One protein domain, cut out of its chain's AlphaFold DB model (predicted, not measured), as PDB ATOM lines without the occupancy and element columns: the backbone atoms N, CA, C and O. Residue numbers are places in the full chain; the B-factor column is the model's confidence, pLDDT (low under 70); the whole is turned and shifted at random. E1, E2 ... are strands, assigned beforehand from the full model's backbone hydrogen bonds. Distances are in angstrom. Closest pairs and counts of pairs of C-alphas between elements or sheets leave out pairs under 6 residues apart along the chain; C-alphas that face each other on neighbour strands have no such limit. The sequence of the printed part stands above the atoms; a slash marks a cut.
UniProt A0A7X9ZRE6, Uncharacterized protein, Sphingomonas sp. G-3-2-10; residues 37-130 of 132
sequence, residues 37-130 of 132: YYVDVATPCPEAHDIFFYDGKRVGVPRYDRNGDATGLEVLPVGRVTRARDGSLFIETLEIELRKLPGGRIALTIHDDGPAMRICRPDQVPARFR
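This is residues 37 to 130 of the 132 residues of an uncharacterized protein of Sphingomonas sp. G-3-2-10 (UniProt A0A7X9ZRE6). Two antiparallel sheets make a sandwich that is only partly face to face, its strands crossed at 77 degrees, with E5 and E6 reaching farthest from the middle. The larger sheet, strongly twisted, runs E4, E3, E2, E1, E9; the other runs E5, E6, E7, E8. The printed part has 94 residues with nine named strands, E1 to E9 in chain order, and no named helix; the class is all strand, with 44 residues in named elements, under half. It is compact, with a radius of gyration of the C-alphas of 12.9 A and spans of 36 by 29 by 25 A.

E1, residues 37 to 40, begins at C-alpha 37 (-7.331, -41.418, 6.688). E2 is residues 51 to 54, E3 58 to 64, 18.9 A long, and E4 70 to 77, 20.4 A. E5 is residues 81 to 83, E6 89 to 91, E7 96 to 101, 15.8 A, and E8 105 to 109, 13.8 A. E9, residues 117 to 120, ends at C-alpha 120 (-5.860, -41.570, 11.795).

E1 to E4 form a meander, each strand the antiparallel neighbour of the one before: N 38 and O 52 are 2.7 A apart, N 53 and O 60 2.9 A, N 59 and O 76 2.8 A. E9 is antiparallel to E1, with N 120 and O 37 at 2.7 A. E5 to E8 form a second meander, with N 90 and O 82 at 2.8 A, N 98 and O 89 at 2.7 A, N 101 and O 105 at 2.8 A. The closest C-alphas of E8 and E9, those of Arg 105 and Arg 118, are 4.9 A apart. E4 and E5 are apart.

The C-alphas farthest apart, of Arg 85 and Ala 127, are 37.5 A apart. The printed part has no cut, and no link is long. Mean pLDDT of the printed part is 94.3; residue 111 is under 70.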
ATOM      1  N   TYR A  37      -6.397 -40.297   6.640       97.69
ATOM      2  CA  TYR A  37      -7.331 -41.418   6.688       97.69
ATOM      3  C   TYR A  37      -8.387 -41.135   7.745       97.69
ATOM      4  O   TYR A  37      -8.082 -41.122   8.934       97.69
ATOM      5  N   TYR A  38      -9.613 -40.888   7.324       97.75
ATOM      6  CA  TYR A  38     -10.753 -40.678   8.191       97.75
ATOM      7  C   TYR A  38     -11.386 -42.020   8.536       97.75
ATOM      8  O   TYR A  38     -11.667 -42.828   7.655       97.75
ATOM      9  N   VAL A  39     -11.591 -42.239   9.829       97.00
ATOM     10  CA  VAL A  39     -12.154 -43.451  10.427       97.00
ATOM     11  C   VAL A  39     -13.225 -43.023  11.414       97.00
ATOM     12  O   VAL A  39     -13.059 -41.992  12.071       97.00
ATOM     13  N   ASP A  40     -14.294 -43.801  11.545       96.12
ATOM     14  CA  ASP A  40     -15.284 -43.622  12.609       96.12
ATOM     15  C   ASP A  40     -14.599 -43.375  13.971       96.12
ATOM     16  O   ASP A  40     -13.659 -44.071  14.366       96.12
ATOM     17  N   VAL A  41     -15.062 -42.355  14.700       96.25
ATOM     18  CA  VAL A  41     -14.593 -42.040  16.055       96.25
ATOM     19  C   VAL A  41     -14.712 -43.218  17.020       96.25
ATOM     20  O   VAL A  41     -13.869 -43.319  17.912       96.25
ATOM     21  N   ALA A  42     -15.703 -44.094  16.836       96.12
ATOM     22  CA  ALA A  42     -15.919 -45.283  17.657       96.12
ATOM     23  C   ALA A  42     -14.960 -46.437  17.319       96.12
ATOM     24  O   ALA A  42     -14.775 -47.335  18.138       96.12
ATOM     25  N   THR A  43     -14.316 -46.405  16.147       96.38
ATOM     26  CA  THR A  43     -13.436 -47.481  15.678       96.38
ATOM     27  C   THR A  43     -11.963 -47.161  15.980       96.38
ATOM     28  O   THR A  43     -11.460 -46.089  15.607       96.38
ATOM     29  N   PRO A  44     -11.211 -48.065  16.637       96.50
ATOM     30  CA  PRO A  44      -9.762 -47.932  16.767       96.50
ATOM     31  C   PRO A  44      -9.080 -47.911  15.391       96.50
ATOM     32  O   PRO A  44      -9.386 -48.728  14.528       96.50
ATOM     33  N   CYS A  45      -8.103 -47.018  15.178       96.00
ATOM     34  CA  CYS A  45      -7.403 -46.933  13.882       96.00
ATOM     35  C   CYS A  45      -6.832 -48.280  13.386       96.00
ATOM     36  O   CYS A  45      -6.968 -48.549  12.194       96.00
ATOM     37  N   PRO A  46      -6.236 -49.136  14.248       97.00
ATOM     38  CA  PRO A  46      -5.686 -50.424  13.815       97.00
ATOM     39  C   PRO A  46      -6.736 -51.453  13.378       97.00
ATOM     40  O   PRO A  46      -6.377 -52.451  12.762       97.00
ATOM     41  N   GLU A  47      -8.012 -51.221  13.684       96.00
ATOM     42  CA  GLU A  47      -9.142 -52.106  13.359       96.00
ATOM     43  C   GLU A  47     -10.002 -51.547  12.212       96.00
ATOM     44  O   GLU A  47     -10.981 -52.162  11.780       96.00
ATOM     45  N   ALA A  48      -9.624 -50.377  11.690       94.06
ATOM     46  CA  ALA A  48     -10.363 -49.674  10.660       94.06
ATOM     47  C   ALA A  48     -10.416 -50.474   9.349       94.06
ATOM     48  O   ALA A  48      -9.392 -50.918   8.821       94.06
ATOM     49  N   HIS A  49     -11.626 -50.616   8.818       92.69
ATOM     50  CA  HIS A  49     -11.912 -51.232   7.523       92.69
ATOM     51  C   HIS A  49     -12.793 -50.334   6.654       92.69
ATOM     52  O   HIS A  49     -12.606 -50.317   5.440       92.69
ATOM     53  N   ASP A  50     -13.666 -49.533   7.273       91.50
ATOM     54  CA  ASP A  50     -14.389 -48.455   6.609       91.50
ATOM     55  C   ASP A  50     -13.631 -47.126   6.761       91.50
ATOM     56  O   ASP A  50     -13.628 -46.491   7.820       91.50
ATOM     57  N   ILE A  51     -12.859 -46.776   5.730       95.44
ATOM     58  CA  ILE A  51     -11.900 -45.667   5.741       95.44
ATOM     59  C   ILE A  51     -12.172 -44.753   4.558       95.44
ATOM     60  O   ILE A  51     -12.162 -45.196   3.410       95.44
ATOM     61  N   PHE A  52     -12.274 -43.457   4.835       97.62
ATOM     62  CA  PHE A  52     -12.224 -42.429   3.807       97.62
ATOM     63  C   PHE A  52     -10.832 -41.807   3.743       97.62
ATOM     64  O   PHE A  52     -10.334 -41.251   4.718       97.62
ATOM     65  N   PHE A  53     -10.183 -41.889   2.591       97.94
ATOM     66  CA  PHE A  53      -8.868 -41.300   2.365       97.94
ATOM     67  C   PHE A  53      -8.974 -39.987   1.597       97.94
ATOM     68  O   PHE A  53      -9.783 -39.864   0.681       97.94
ATOM     69  N   TYR A  54      -8.103 -39.032   1.920       98.19
ATOM     70  CA  TYR A  54      -7.927 -37.810   1.144       98.19
ATOM     71  C   TYR A  54      -6.483 -37.305   1.204       98.19
ATOM     72  O   TYR A  54      -5.916 -37.206   2.289       98.19
ATOM     73  N   ASP A  55      -5.890 -36.929   0.066       96.94
ATOM     74  CA  ASP A  55      -4.526 -36.359   0.008       96.94
ATOM     75  C   ASP A  55      -4.434 -34.945  -0.588       96.94
ATOM     76  O   ASP A  55      -3.341 -34.441  -0.847       96.94
ATOM     77  N   GLY A  56      -5.573 -34.294  -0.826       97.00
ATOM     78  CA  GLY A  56      -5.640 -33.019  -1.542       97.00
ATOM     79  C   GLY A  56      -5.992 -33.159  -3.020       97.00
ATOM     80  O   GLY A  56      -6.602 -32.258  -3.588       97.00
ATOM     81  N   LYS A  57      -5.669 -34.292  -3.646       97.81
ATOM     82  CA  LYS A  57      -5.890 -34.527  -5.085       97.81
ATOM     83  C   LYS A  57      -6.755 -35.752  -5.355       97.81
ATOM     84  O   LYS A  57      -7.495 -35.789  -6.338       97.81
ATOM     85  N   ARG A  58      -6.642 -36.752  -4.494       98.31
ATOM     86  CA  ARG A  58      -7.297 -38.047  -4.580       98.31
ATOM     87  C   ARG A  58      -8.144 -38.278  -3.342       98.31
ATOM     88  O   ARG A  58      -7.828 -37.781  -2.259       98.31
ATOM     89  N   VAL A  59      -9.196 -39.053  -3.532       98.31
ATOM     90  CA  VAL A  59     -10.064 -39.589  -2.491       98.31
ATOM     91  C   VAL A  59     -10.004 -41.106  -2.541       98.31
ATOM     92  O   VAL A  59      -9.692 -41.673  -3.587       98.31
ATOM     93  N   GLY A  60     -10.282 -41.773  -1.427       96.69
ATOM     94  CA  GLY A  60     -10.395 -43.221  -1.434       96.69
ATOM     95  C   GLY A  60     -11.454 -43.752  -0.493       96.69
ATOM     96  O   GLY A  60     -11.722 -43.146   0.541       96.69
ATOM     97  N   VAL A  61     -12.027 -44.883  -0.880       95.56
ATOM     98  CA  VAL A  61     -13.063 -45.619  -0.149       95.56
ATOM     99  C   VAL A  61     -12.711 -47.107  -0.135       95.56
ATOM    100  O   VAL A  61     -11.895 -47.552  -0.955       95.56
ATOM    101  N   PRO A  62     -13.261 -47.903   0.793       94.44
ATOM    102  CA  PRO A  62     -12.982 -49.327   0.821       94.44
ATOM    103  C   PRO A  62     -13.519 -50.013  -0.435       94.44
ATOM    104  O   PRO A  62     -14.631 -49.747  -0.887       94.44
ATOM    105  N   ARG A  63     -12.732 -50.942  -0.976       94.19
ATOM    106  CA  ARG A  63     -13.193 -51.877  -1.999       94.19
ATOM    107  C   ARG A  63     -13.758 -53.112  -1.322       94.19
ATOM    108  O   ARG A  63     -13.049 -53.756  -0.546       94.19
ATOM    109  N   TYR A  64     -14.966 -53.496  -1.697       92.00
ATOM    110  CA  TYR A  64     -15.623 -54.694  -1.193       92.00
ATOM    111  C   TYR A  64     -15.574 -55.820  -2.229       92.00
ATOM    112  O   TYR A  64     -15.650 -55.565  -3.434       92.00
ATOM    113  N   ASP A  65     -15.396 -57.060  -1.780       92.88
ATOM    114  CA  ASP A  65     -15.596 -58.225  -2.639       92.88
ATOM    115  C   ASP A  65     -17.081 -58.621  -2.728       92.88
ATOM    116  O   ASP A  65     -17.967 -57.971  -2.174       92.88
ATOM    117  N   ARG A  66     -17.366 -59.718  -3.437       93.31
ATOM    118  CA  ARG A  66     -18.731 -60.235  -3.618       93.31
ATOM    119  C   ARG A  66     -19.422 -60.669  -2.317       93.31
ATOM    120  O   ARG A  66     -20.631 -60.866  -2.335       93.31
ATOM    121  N   ASN A  67     -18.666 -60.884  -1.239       93.50
ATOM    122  CA  ASN A  67     -19.190 -61.276   0.066       93.50
ATOM    123  C   ASN A  67     -19.433 -60.055   0.970       93.50
ATOM    124  O   ASN A  67     -19.973 -60.212   2.059       93.50
ATOM    125  N   GLY A  68     -19.052 -58.853   0.521       88.62
ATOM    126  CA  GLY A  68     -19.111 -57.636   1.324       88.62
ATOM    127  C   GLY A  68     -17.884 -57.433   2.215       88.62
ATOM    128  O   GLY A  68     -17.904 -56.554   3.072       88.62
ATOM    129  N   ASP A  69     -16.806 -58.197   2.014       90.38
ATOM    130  CA  ASP A  69     -15.585 -58.041   2.799       90.38
ATOM    131  C   ASP A  69     -14.709 -56.923   2.223       90.38
ATOM    132  O   ASP A  69     -14.411 -56.884   1.025       90.38
ATOM    133  N   ALA A  70     -14.253 -56.009   3.084       91.88
ATOM    134  CA  ALA A  70     -13.341 -54.939   2.693       91.88
ATOM    135  C   ALA A  70     -11.947 -55.510   2.352       91.88
ATOM    136  O   ALA A  70     -11.194 -55.958   3.223       91.88
ATOM    137  N   THR A  71     -11.582 -55.468   1.071       94.06
ATOM    138  CA  THR A  71     -10.356 -56.075   0.519       94.06
ATOM    139  C   THR A  71      -9.181 -55.110   0.405       94.06
ATOM    140  O   THR A  71      -8.025 -55.535   0.344       94.06
ATOM    141  N   GLY A  72      -9.448 -53.807   0.401       94.69
ATOM    142  CA  GLY A  72      -8.424 -52.775   0.309       94.69
ATOM    143  C   GLY A  72      -9.027 -51.393   0.121       94.69
ATOM    144  O   GLY A  72     -10.213 -51.194   0.367       94.69
ATOM    145  N   LEU A  73      -8.200 -50.442  -0.309       95.94
ATOM    146  CA  LEU A  73      -8.622 -49.075  -0.603       95.94
ATOM    147  C   LEU A  73      -8.620 -48.841  -2.117       95.94
ATOM    148  O   LEU A  73      -7.604 -49.049  -2.785       95.94
ATOM    149  N   GLU A  74      -9.745 -48.385  -2.650       95.81
ATOM    150  CA  GLU A  74      -9.823 -47.832  -3.994       95.81
ATOM    151  C   GLU A  74      -9.562 -46.331  -3.932       95.81
ATOM    152  O   GLU A  74     -10.181 -45.630  -3.139       95.81
ATOM    153  N   VAL A  75      -8.617 -45.842  -4.740       97.06
ATOM    154  CA  VAL A  75      -8.188 -44.440  -4.739       97.06
ATOM    155  C   VAL A  75      -8.424 -43.840  -6.117       97.06
ATOM    156  O   VAL A  75      -7.885 -44.325  -7.111       97.06
ATOM    157  N   LEU A  76      -9.190 -42.756  -6.160       97.00
ATOM    158  CA  LEU A  76      -9.624 -42.070  -7.371       97.00
ATOM    159  C   LEU A  76      -9.265 -40.580  -7.289       97.00
ATOM    160  O   LEU A  76      -9.116 -40.037  -6.192       97.00
ATOM    161  N   PRO A  77      -9.119 -39.868  -8.419       97.88
ATOM    162  CA  PRO A  77      -9.094 -38.409  -8.405       97.88
ATOM    163  C   PRO A  77     -10.352 -37.856  -7.721       97.88
ATOM    164  O   PRO A  77     -11.434 -38.395  -7.905       97.88
ATOM    165  N   VAL A  78     -10.233 -36.758  -6.969       97.00
ATOM    166  CA  VAL A  78     -11.387 -36.141  -6.275       97.00
ATOM    167  C   VAL A  78     -12.494 -35.669  -7.229       97.00
ATOM    168  O   VAL A  78     -13.650 -35.567  -6.831       97.00
ATOM    169  N   GLY A  79     -12.142 -35.382  -8.486       95.81
ATOM    170  CA  GLY A  79     -13.089 -34.947  -9.508       95.81
ATOM    171  C   GLY A  79     -13.730 -33.594  -9.198       95.81
ATOM    172  O   GLY A  79     -13.099 -32.696  -8.630       95.81
ATOM    173  N   ARG A  80     -14.984 -33.431  -9.627       97.38
ATOM    174  CA  ARG A  80     -15.770 -32.226  -9.359       97.38
ATOM    175  C   ARG A  80     -16.341 -32.286  -7.944       97.38
ATOM    176  O   ARG A  80     -16.879 -33.302  -7.518       97.38
ATOM    177  N   VAL A  81     -16.263 -31.149  -7.254       97.94
ATOM    178  CA  VAL A  81     -16.872 -30.946  -5.939       97.94
ATOM    179  C   VAL A  81     -17.874 -29.806  -6.040       97.94
ATOM    180  O   VAL A  81     -17.511 -28.701  -6.452       97.94
ATOM    181  N   THR A  82     -19.123 -30.057  -5.662       97.69
ATOM    182  CA  THR A  82     -20.156 -29.020  -5.557       97.69
ATOM    183  C   THR A  82     -20.471 -28.756  -4.091       97.69
ATOM    184  O   THR A  82     -20.288 -29.611  -3.230       97.69
ATOM    185  N   ARG A  83     -20.887 -27.527  -3.779       96.88
ATOM    186  CA  ARG A  83     -21.247 -27.122  -2.419       96.88
ATOM    187  C   ARG A  83     -22.757 -26.956  -2.333       96.88
ATOM    188  O   ARG A  83     -23.322 -26.183  -3.107       96.88
ATOM    189  N   ALA A  84     -23.384 -27.644  -1.386       92.31
ATOM    190  CA  ALA A  84     -24.797 -27.474  -1.085       92.31
ATOM    191  C   ALA A  84     -25.044 -26.204  -0.251       92.31
ATOM    192  O   ALA A  84     -24.119 -25.553   0.243       92.31
ATOM    193  N   ARG A  85     -26.319 -25.821  -0.105       91.25
ATOM    194  CA  ARG A  85     -26.712 -24.584   0.597       91.25
ATOM    195  C   ARG A  85     -26.372 -24.595   2.087       91.25
ATOM    196  O   ARG A  85     -26.088 -23.541   2.642       91.25
ATOM    197  N   ASP A  86     -26.394 -25.763   2.714       90.31
ATOM    198  CA  ASP A  86     -26.027 -25.974   4.119       90.31
ATOM    199  C   ASP A  86     -24.501 -26.042   4.339       90.31
ATOM    200  O   ASP A  86     -24.024 -26.154   5.468       90.31
ATOM    201  N   GLY A  87     -23.722 -25.930   3.260       93.00
ATOM    202  CA  GLY A  87     -22.269 -25.929   3.283       93.00
ATOM    203  C   GLY A  87     -21.628 -27.308   3.154       93.00
ATOM    204  O   GLY A  87     -20.389 -27.355   3.120       93.00
ATOM    205  N   SER A  88     -22.408 -28.388   3.040       95.50
ATOM    206  CA  SER A  88     -21.882 -29.712   2.715       95.50
ATOM    207  C   SER A  88     -21.280 -29.748   1.305       95.50
ATOM    208  O   SER A  88     -21.478 -28.845   0.481       95.50
ATOM    209  N   LEU A  89     -20.442 -30.753   1.059       97.44
ATOM    210  CA  LEU A  89     -19.710 -30.927  -0.189       97.44
ATOM    211  C   LEU A  89     -20.112 -32.237  -0.846       97.44
ATOM    212  O   LEU A  89     -19.887 -33.286  -0.262       97.44
ATOM    213  N   PHE A  90     -20.612 -32.193  -2.072       96.94
ATOM    214  CA  PHE A  90     -20.855 -33.399  -2.853       96.94
ATOM    215  C   PHE A  90     -19.640 -33.708  -3.733       96.94
ATOM    216  O   PHE A  90     -19.180 -32.846  -4.489       96.94
ATOM    217  N   ILE A  91     -19.102 -34.920  -3.603       96.94
ATOM    218  CA  ILE A  91     -17.929 -35.415  -4.332       96.94
ATOM    219  C   ILE A  91     -18.431 -36.309  -5.467       96.94
ATOM    220  O   ILE A  91     -18.728 -37.481  -5.248       96.94
ATOM    221  N   GLU A  92     -18.511 -35.764  -6.684       95.06
ATOM    222  CA  GLU A  92     -19.182 -36.417  -7.822       95.06
ATOM    223  C   GLU A  92     -18.577 -37.790  -8.153       95.06
ATOM    224  O   GLU A  92     -19.301 -38.725  -8.460       95.06
ATOM    225  N   THR A  93     -17.256 -37.949  -8.023       95.75
ATOM    226  CA  THR A  93     -16.565 -39.214  -8.335       95.75
ATOM    227  C   THR A  93     -16.932 -40.371  -7.407       95.75
ATOM    228  O   THR A  93     -16.778 -41.525  -7.793       95.75
ATOM    229  N   LEU A  94     -17.377 -40.074  -6.189       94.44
ATOM    230  CA  LEU A  94     -17.718 -41.079  -5.185       94.44
ATOM    231  C   LEU A  94     -19.216 -41.093  -4.853       94.44
ATOM    232  O   LEU A  94     -19.631 -41.897  -4.027       94.44
ATOM    233  N   GLU A  95     -19.999 -40.188  -5.448       94.06
ATOM    234  CA  GLU A  95     -21.429 -39.998  -5.171       94.06
ATOM    235  C   GLU A  95     -21.758 -39.873  -3.667       94.06
ATOM    236  O   GLU A  95     -22.802 -40.316  -3.197       94.06
ATOM    237  N   ILE A  96     -20.860 -39.236  -2.906       94.75
ATOM    238  CA  ILE A  96     -20.985 -39.009  -1.457       94.75
ATOM    239  C   ILE A  96     -21.057 -37.526  -1.132       94.75
ATOM    240  O   ILE A  96     -20.365 -36.689  -1.721       94.75
ATOM    241  N   GLU A  97     -21.835 -37.221  -0.105       96.06
ATOM    242  CA  GLU A  97     -21.837 -35.932   0.557       96.06
ATOM    243  C   GLU A  97     -20.896 -35.951   1.768       96.06
ATOM    244  O   GLU A  97     -20.863 -36.898   2.548       96.06
ATOM    245  N   LEU A  98     -20.113 -34.888   1.926       97.19
ATOM    246  CA  LEU A  98     -19.184 -34.669   3.021       97.19
ATOM    247  C   LEU A  98     -19.618 -33.442   3.814       97.19
ATOM    248  O   LEU A  98     -19.608 -32.310   3.319       97.19
ATOM    249  N   ARG A  99     -19.884 -33.652   5.101       96.56
ATOM    250  CA  ARG A  99     -20.120 -32.585   6.072       96.56
ATOM    251  C   ARG A  99     -18.892 -32.400   6.948       96.56
ATOM    252  O   ARG A  99     -18.367 -33.348   7.527       96.56
ATOM    253  N   LYS A 100     -18.429 -31.159   7.074       96.31
ATOM    254  CA  LYS A 100     -17.332 -30.816   7.986       96.31
ATOM    255  C   LYS A 100     -17.883 -30.626   9.387       96.31
ATOM    256  O   LYS A 100     -18.866 -29.915   9.571       96.31
ATOM    257  N   LEU A 101     -17.218 -31.219  10.367       95.56
ATOM    258  CA  LEU A 101     -17.594 -31.140  11.771       95.56
ATOM    259  C   LEU A 101     -16.499 -30.423  12.585       95.56
ATOM    260  O   LEU A 101     -15.333 -30.386  12.177       95.56
ATOM    261  N   PRO A 102     -16.834 -29.874  13.769       93.06
ATOM    262  CA  PRO A 102     -15.843 -29.277  14.658       93.06
ATOM    263  C   PRO A 102     -14.719 -30.252  15.036       93.06
ATOM    264  O   PRO A 102     -14.949 -31.454  15.217       93.06
ATOM    265  N   GLY A 103     -13.510 -29.710  15.207       91.94
ATOM    266  CA  GLY A 103     -12.322 -30.475  15.603       91.94
ATOM    267  C   GLY A 103     -11.649 -31.240  14.460       91.94
ATOM    268  O   GLY A 103     -10.986 -32.239  14.713       91.94
ATOM    269  N   GLY A 104     -11.843 -30.813  13.205       93.19
ATOM    270  CA  GLY A 104     -11.243 -31.471  12.036       93.19
ATOM    271  C   GLY A 104     -11.881 -32.817  11.684       93.19
ATOM    272  O   GLY A 104     -11.290 -33.599  10.942       93.19
ATOM    273  N   ARG A 105     -13.074 -33.087  12.226       96.50
ATOM    274  CA  ARG A 105     -13.876 -34.273  11.931       96.50
ATOM    275  C   ARG A 105     -14.704 -34.068  10.665       96.50
ATOM    276  O   ARG A 105     -14.949 -32.935  10.248       96.50
ATOM    277  N   ILE A 106     -15.176 -35.165  10.095       97.38
ATOM    278  CA  ILE A 106     -16.127 -35.160   8.978       97.38
ATOM    279  C   ILE A 106     -17.276 -36.126   9.265       97.38
ATOM    280  O   ILE A 106     -17.175 -36.935  10.179       97.38
ATOM    281  N   ALA A 107     -18.349 -36.045   8.497       96.81
ATOM    282  CA  ALA A 107     -19.317 -37.122   8.327       96.81
ATOM    283  C   ALA A 107     -19.556 -37.307   6.827       96.81
ATOM    284  O   ALA A 107     -19.479 -36.328   6.076       96.81
ATOM    285  N   LEU A 108     -19.809 -38.546   6.416       95.31
ATOM    286  CA  LEU A 108     -20.139 -38.900   5.040       95.31
ATOM    287  C   LEU A 108     -21.591 -39.363   4.972       95.31
ATOM    288  O   LEU A 108     -22.031 -40.102   5.848       95.31
ATOM    289  N   THR A 109     -22.303 -38.953   3.931       88.94
ATOM    290  CA  THR A 109     -23.710 -39.298   3.714       88.94
ATOM    291  C   THR A 109     -23.865 -39.797   2.276       88.94
ATOM    292  O   THR A 109     -23.447 -39.125   1.334       88.94
ATOM    293  N   ILE A 110     -24.439 -40.991   2.108       78.88
ATOM    294  CA  ILE A 110     -24.909 -41.516   0.806       78.88
ATOM    295  C   ILE A 110     -26.441 -41.460   0.776       78.88
ATOM    296  O   ILE A 110     -27.042 -40.970  -0.178       78.88
ATOM    297  N   HIS A 111     -27.073 -41.926   1.858       67.44
ATOM    298  CA  HIS A 111     -28.526 -41.915   2.049       67.44
ATOM    299  C   HIS A 111     -28.912 -41.365   3.426       67.44
ATOM    300  O   HIS A 111     -29.783 -40.506   3.507       67.44
ATOM    301  N   ASP A 112     -28.202 -41.795   4.472       75.88
ATOM    302  CA  ASP A 112     -28.361 -41.324   5.849       75.88
ATOM    303  C   ASP A 112     -27.079 -40.663   6.367       75.88
ATOM    304  O   ASP A 112     -25.987 -40.884   5.831       75.88
ATOM    305  N   ASP A 113     -27.217 -39.863   7.428       79.88
ATOM    306  CA  ASP A 113     -26.090 -39.245   8.126       79.88
ATOM    307  C   ASP A 113     -25.164 -40.327   8.708       79.88
ATOM    308  O   ASP A 113     -25.514 -41.024   9.663       79.88
ATOM    309  N   GLY A 114     -23.957 -40.446   8.149       87.44
ATOM    310  CA  GLY A 114     -22.926 -41.344   8.661       87.44
ATOM    311  C   GLY A 114     -22.330 -40.884   9.998       87.44
ATOM    312  O   GLY A 114     -22.504 -39.729  10.415       87.44
ATOM    313  N   PRO A 115     -21.588 -41.771  10.691       93.31
ATOM    314  CA  PRO A 115     -20.959 -41.434  11.959       93.31
ATOM    315  C   PRO A 115     -19.930 -40.313  11.786       93.31
ATOM    316  O   PRO A 115     -19.375 -40.078  10.710       93.31
ATOM    317  N   ALA A 116     -19.631 -39.622  12.886       96.31
ATOM    318  CA  ALA A 116     -18.508 -38.699  12.892       96.31
ATOM    319  C   ALA A 116     -17.204 -39.482  12.690       96.31
ATOM    320  O   ALA A 116     -16.924 -40.443  13.399       96.31
ATOM    321  N   MET A 117     -16.368 -39.017  11.773       97.75
ATOM    322  CA  MET A 117     -15.077 -39.607  11.463       97.75
ATOM    323  C   MET A 117     -13.954 -38.665  11.884       97.75
ATOM    324  O   MET A 117     -14.027 -37.443  11.719       97.75
ATOM    325  N   ARG A 118     -12.887 -39.244  12.424       96.81
ATOM    326  CA  ARG A 118     -11.649 -38.576  12.823       96.81
ATOM    327  C   ARG A 118     -10.494 -39.084  11.980       96.81
ATOM    328  O   ARG A 118     -10.495 -40.213  11.505       96.81
ATOM    329  N   ILE A 119      -9.472 -38.260  11.851       96.00
ATOM    330  CA  ILE A 119      -8.252 -38.638  11.153       96.00
ATOM    331  C   ILE A 119      -7.390 -39.599  11.992       96.00
ATOM    332  O   ILE A 119      -7.213 -39.428  13.202       96.00
ATOM    333  N   CYS A 120      -6.856 -40.617  11.328       94.75
ATOM    334  CA  CYS A 120      -5.860 -41.570  11.795       94.75
ATOM    335  C   CYS A 120      -4.542 -41.326  11.059       94.75
ATOM    336  O   CYS A 120      -4.525 -40.974   9.873       94.75
ATOM    337  N   ARG A 121      -3.417 -41.545  11.747       91.12
ATOM    338  CA  ARG A 121      -2.108 -41.479  11.095       91.12
ATOM    339  C   ARG A 121      -1.923 -42.671  10.146       91.12
ATOM    340  O   ARG A 121      -2.423 -43.759  10.443       91.12
ATOM    341  N   PRO A 122      -1.150 -42.520   9.055       92.44
ATOM    342  CA  PRO A 122      -0.918 -43.609   8.106       92.44
ATOM    343  C   PRO A 122      -0.361 -44.892   8.746       92.44
ATOM    344  O   PRO A 122      -0.733 -45.992   8.345       92.44
ATOM    345  N   ASP A 123       0.508 -44.769   9.754       93.31
ATOM    346  CA  ASP A 123       1.120 -45.900  10.465       93.31
ATOM    347  C   ASP A 123       0.127 -46.676  11.343       93.31
ATOM    348  O   ASP A 123       0.351 -47.853  11.621       93.31
ATOM    349  N   GLN A 124      -0.984 -46.045  11.729       94.94
ATOM    350  CA  GLN A 124      -2.029 -46.644  12.560       94.94
ATOM    351  C   GLN A 124      -3.101 -47.375  11.749       94.94
ATOM    352  O   GLN A 124      -3.859 -48.148  12.320       94.94
ATOM    353  N   VAL A 125      -3.188 -47.122  10.442       95.94
ATOM    354  CA  VAL A 125      -4.171 -47.748   9.547       95.94
ATOM    355  C   VAL A 125      -3.632 -49.093   9.053       95.94
ATOM    356  O   VAL A 125      -2.437 -49.168   8.743       95.94
ATOM    357  N   PRO A 126      -4.446 -50.160   8.926       96.12
ATOM    358  CA  PRO A 126      -3.977 -51.435   8.388       96.12
ATOM    359  C   PRO A 126      -3.354 -51.282   6.999       96.12
ATOM    360  O   PRO A 126      -3.875 -50.573   6.142       96.12
ATOM    361  N   ALA A 127      -2.247 -51.985   6.746       95.44
ATOM    362  CA  ALA A 127      -1.458 -51.812   5.523       95.44
ATOM    363  C   ALA A 127      -2.258 -52.017   4.223       95.44
ATOM    364  O   ALA A 127      -1.962 -51.368   3.221       95.44
ATOM    365  N   ARG A 128      -3.283 -52.880   4.242       94.12
ATOM    366  CA  ARG A 128      -4.172 -53.128   3.092       94.12
ATOM    367  C   ARG A 128      -5.056 -51.932   2.715       94.12
ATOM    368  O   ARG A 128      -5.516 -51.867   1.583       94.12
ATOM    369  N   PHE A 129      -5.249 -50.983   3.630       96.00
ATOM    370  CA  PHE A 129      -6.064 -49.784   3.425       96.00
ATOM    371  C   PHE A 129      -5.241 -48.497   3.312       96.00
ATOM    372  O   PHE A 129      -5.789 -47.399   3.358       96.00
ATOM    373  N   ARG A 130      -3.916 -48.601   3.178       95.12
ATOM    374  CA  ARG A 130      -3.061 -47.435   2.942       95.12
ATOM    375  C   ARG A 130      -3.036 -47.122   1.450       95.12
ATOM    376  O   ARG A 130      -2.783 -48.013   0.639       95.12
TER     377      ARG A 130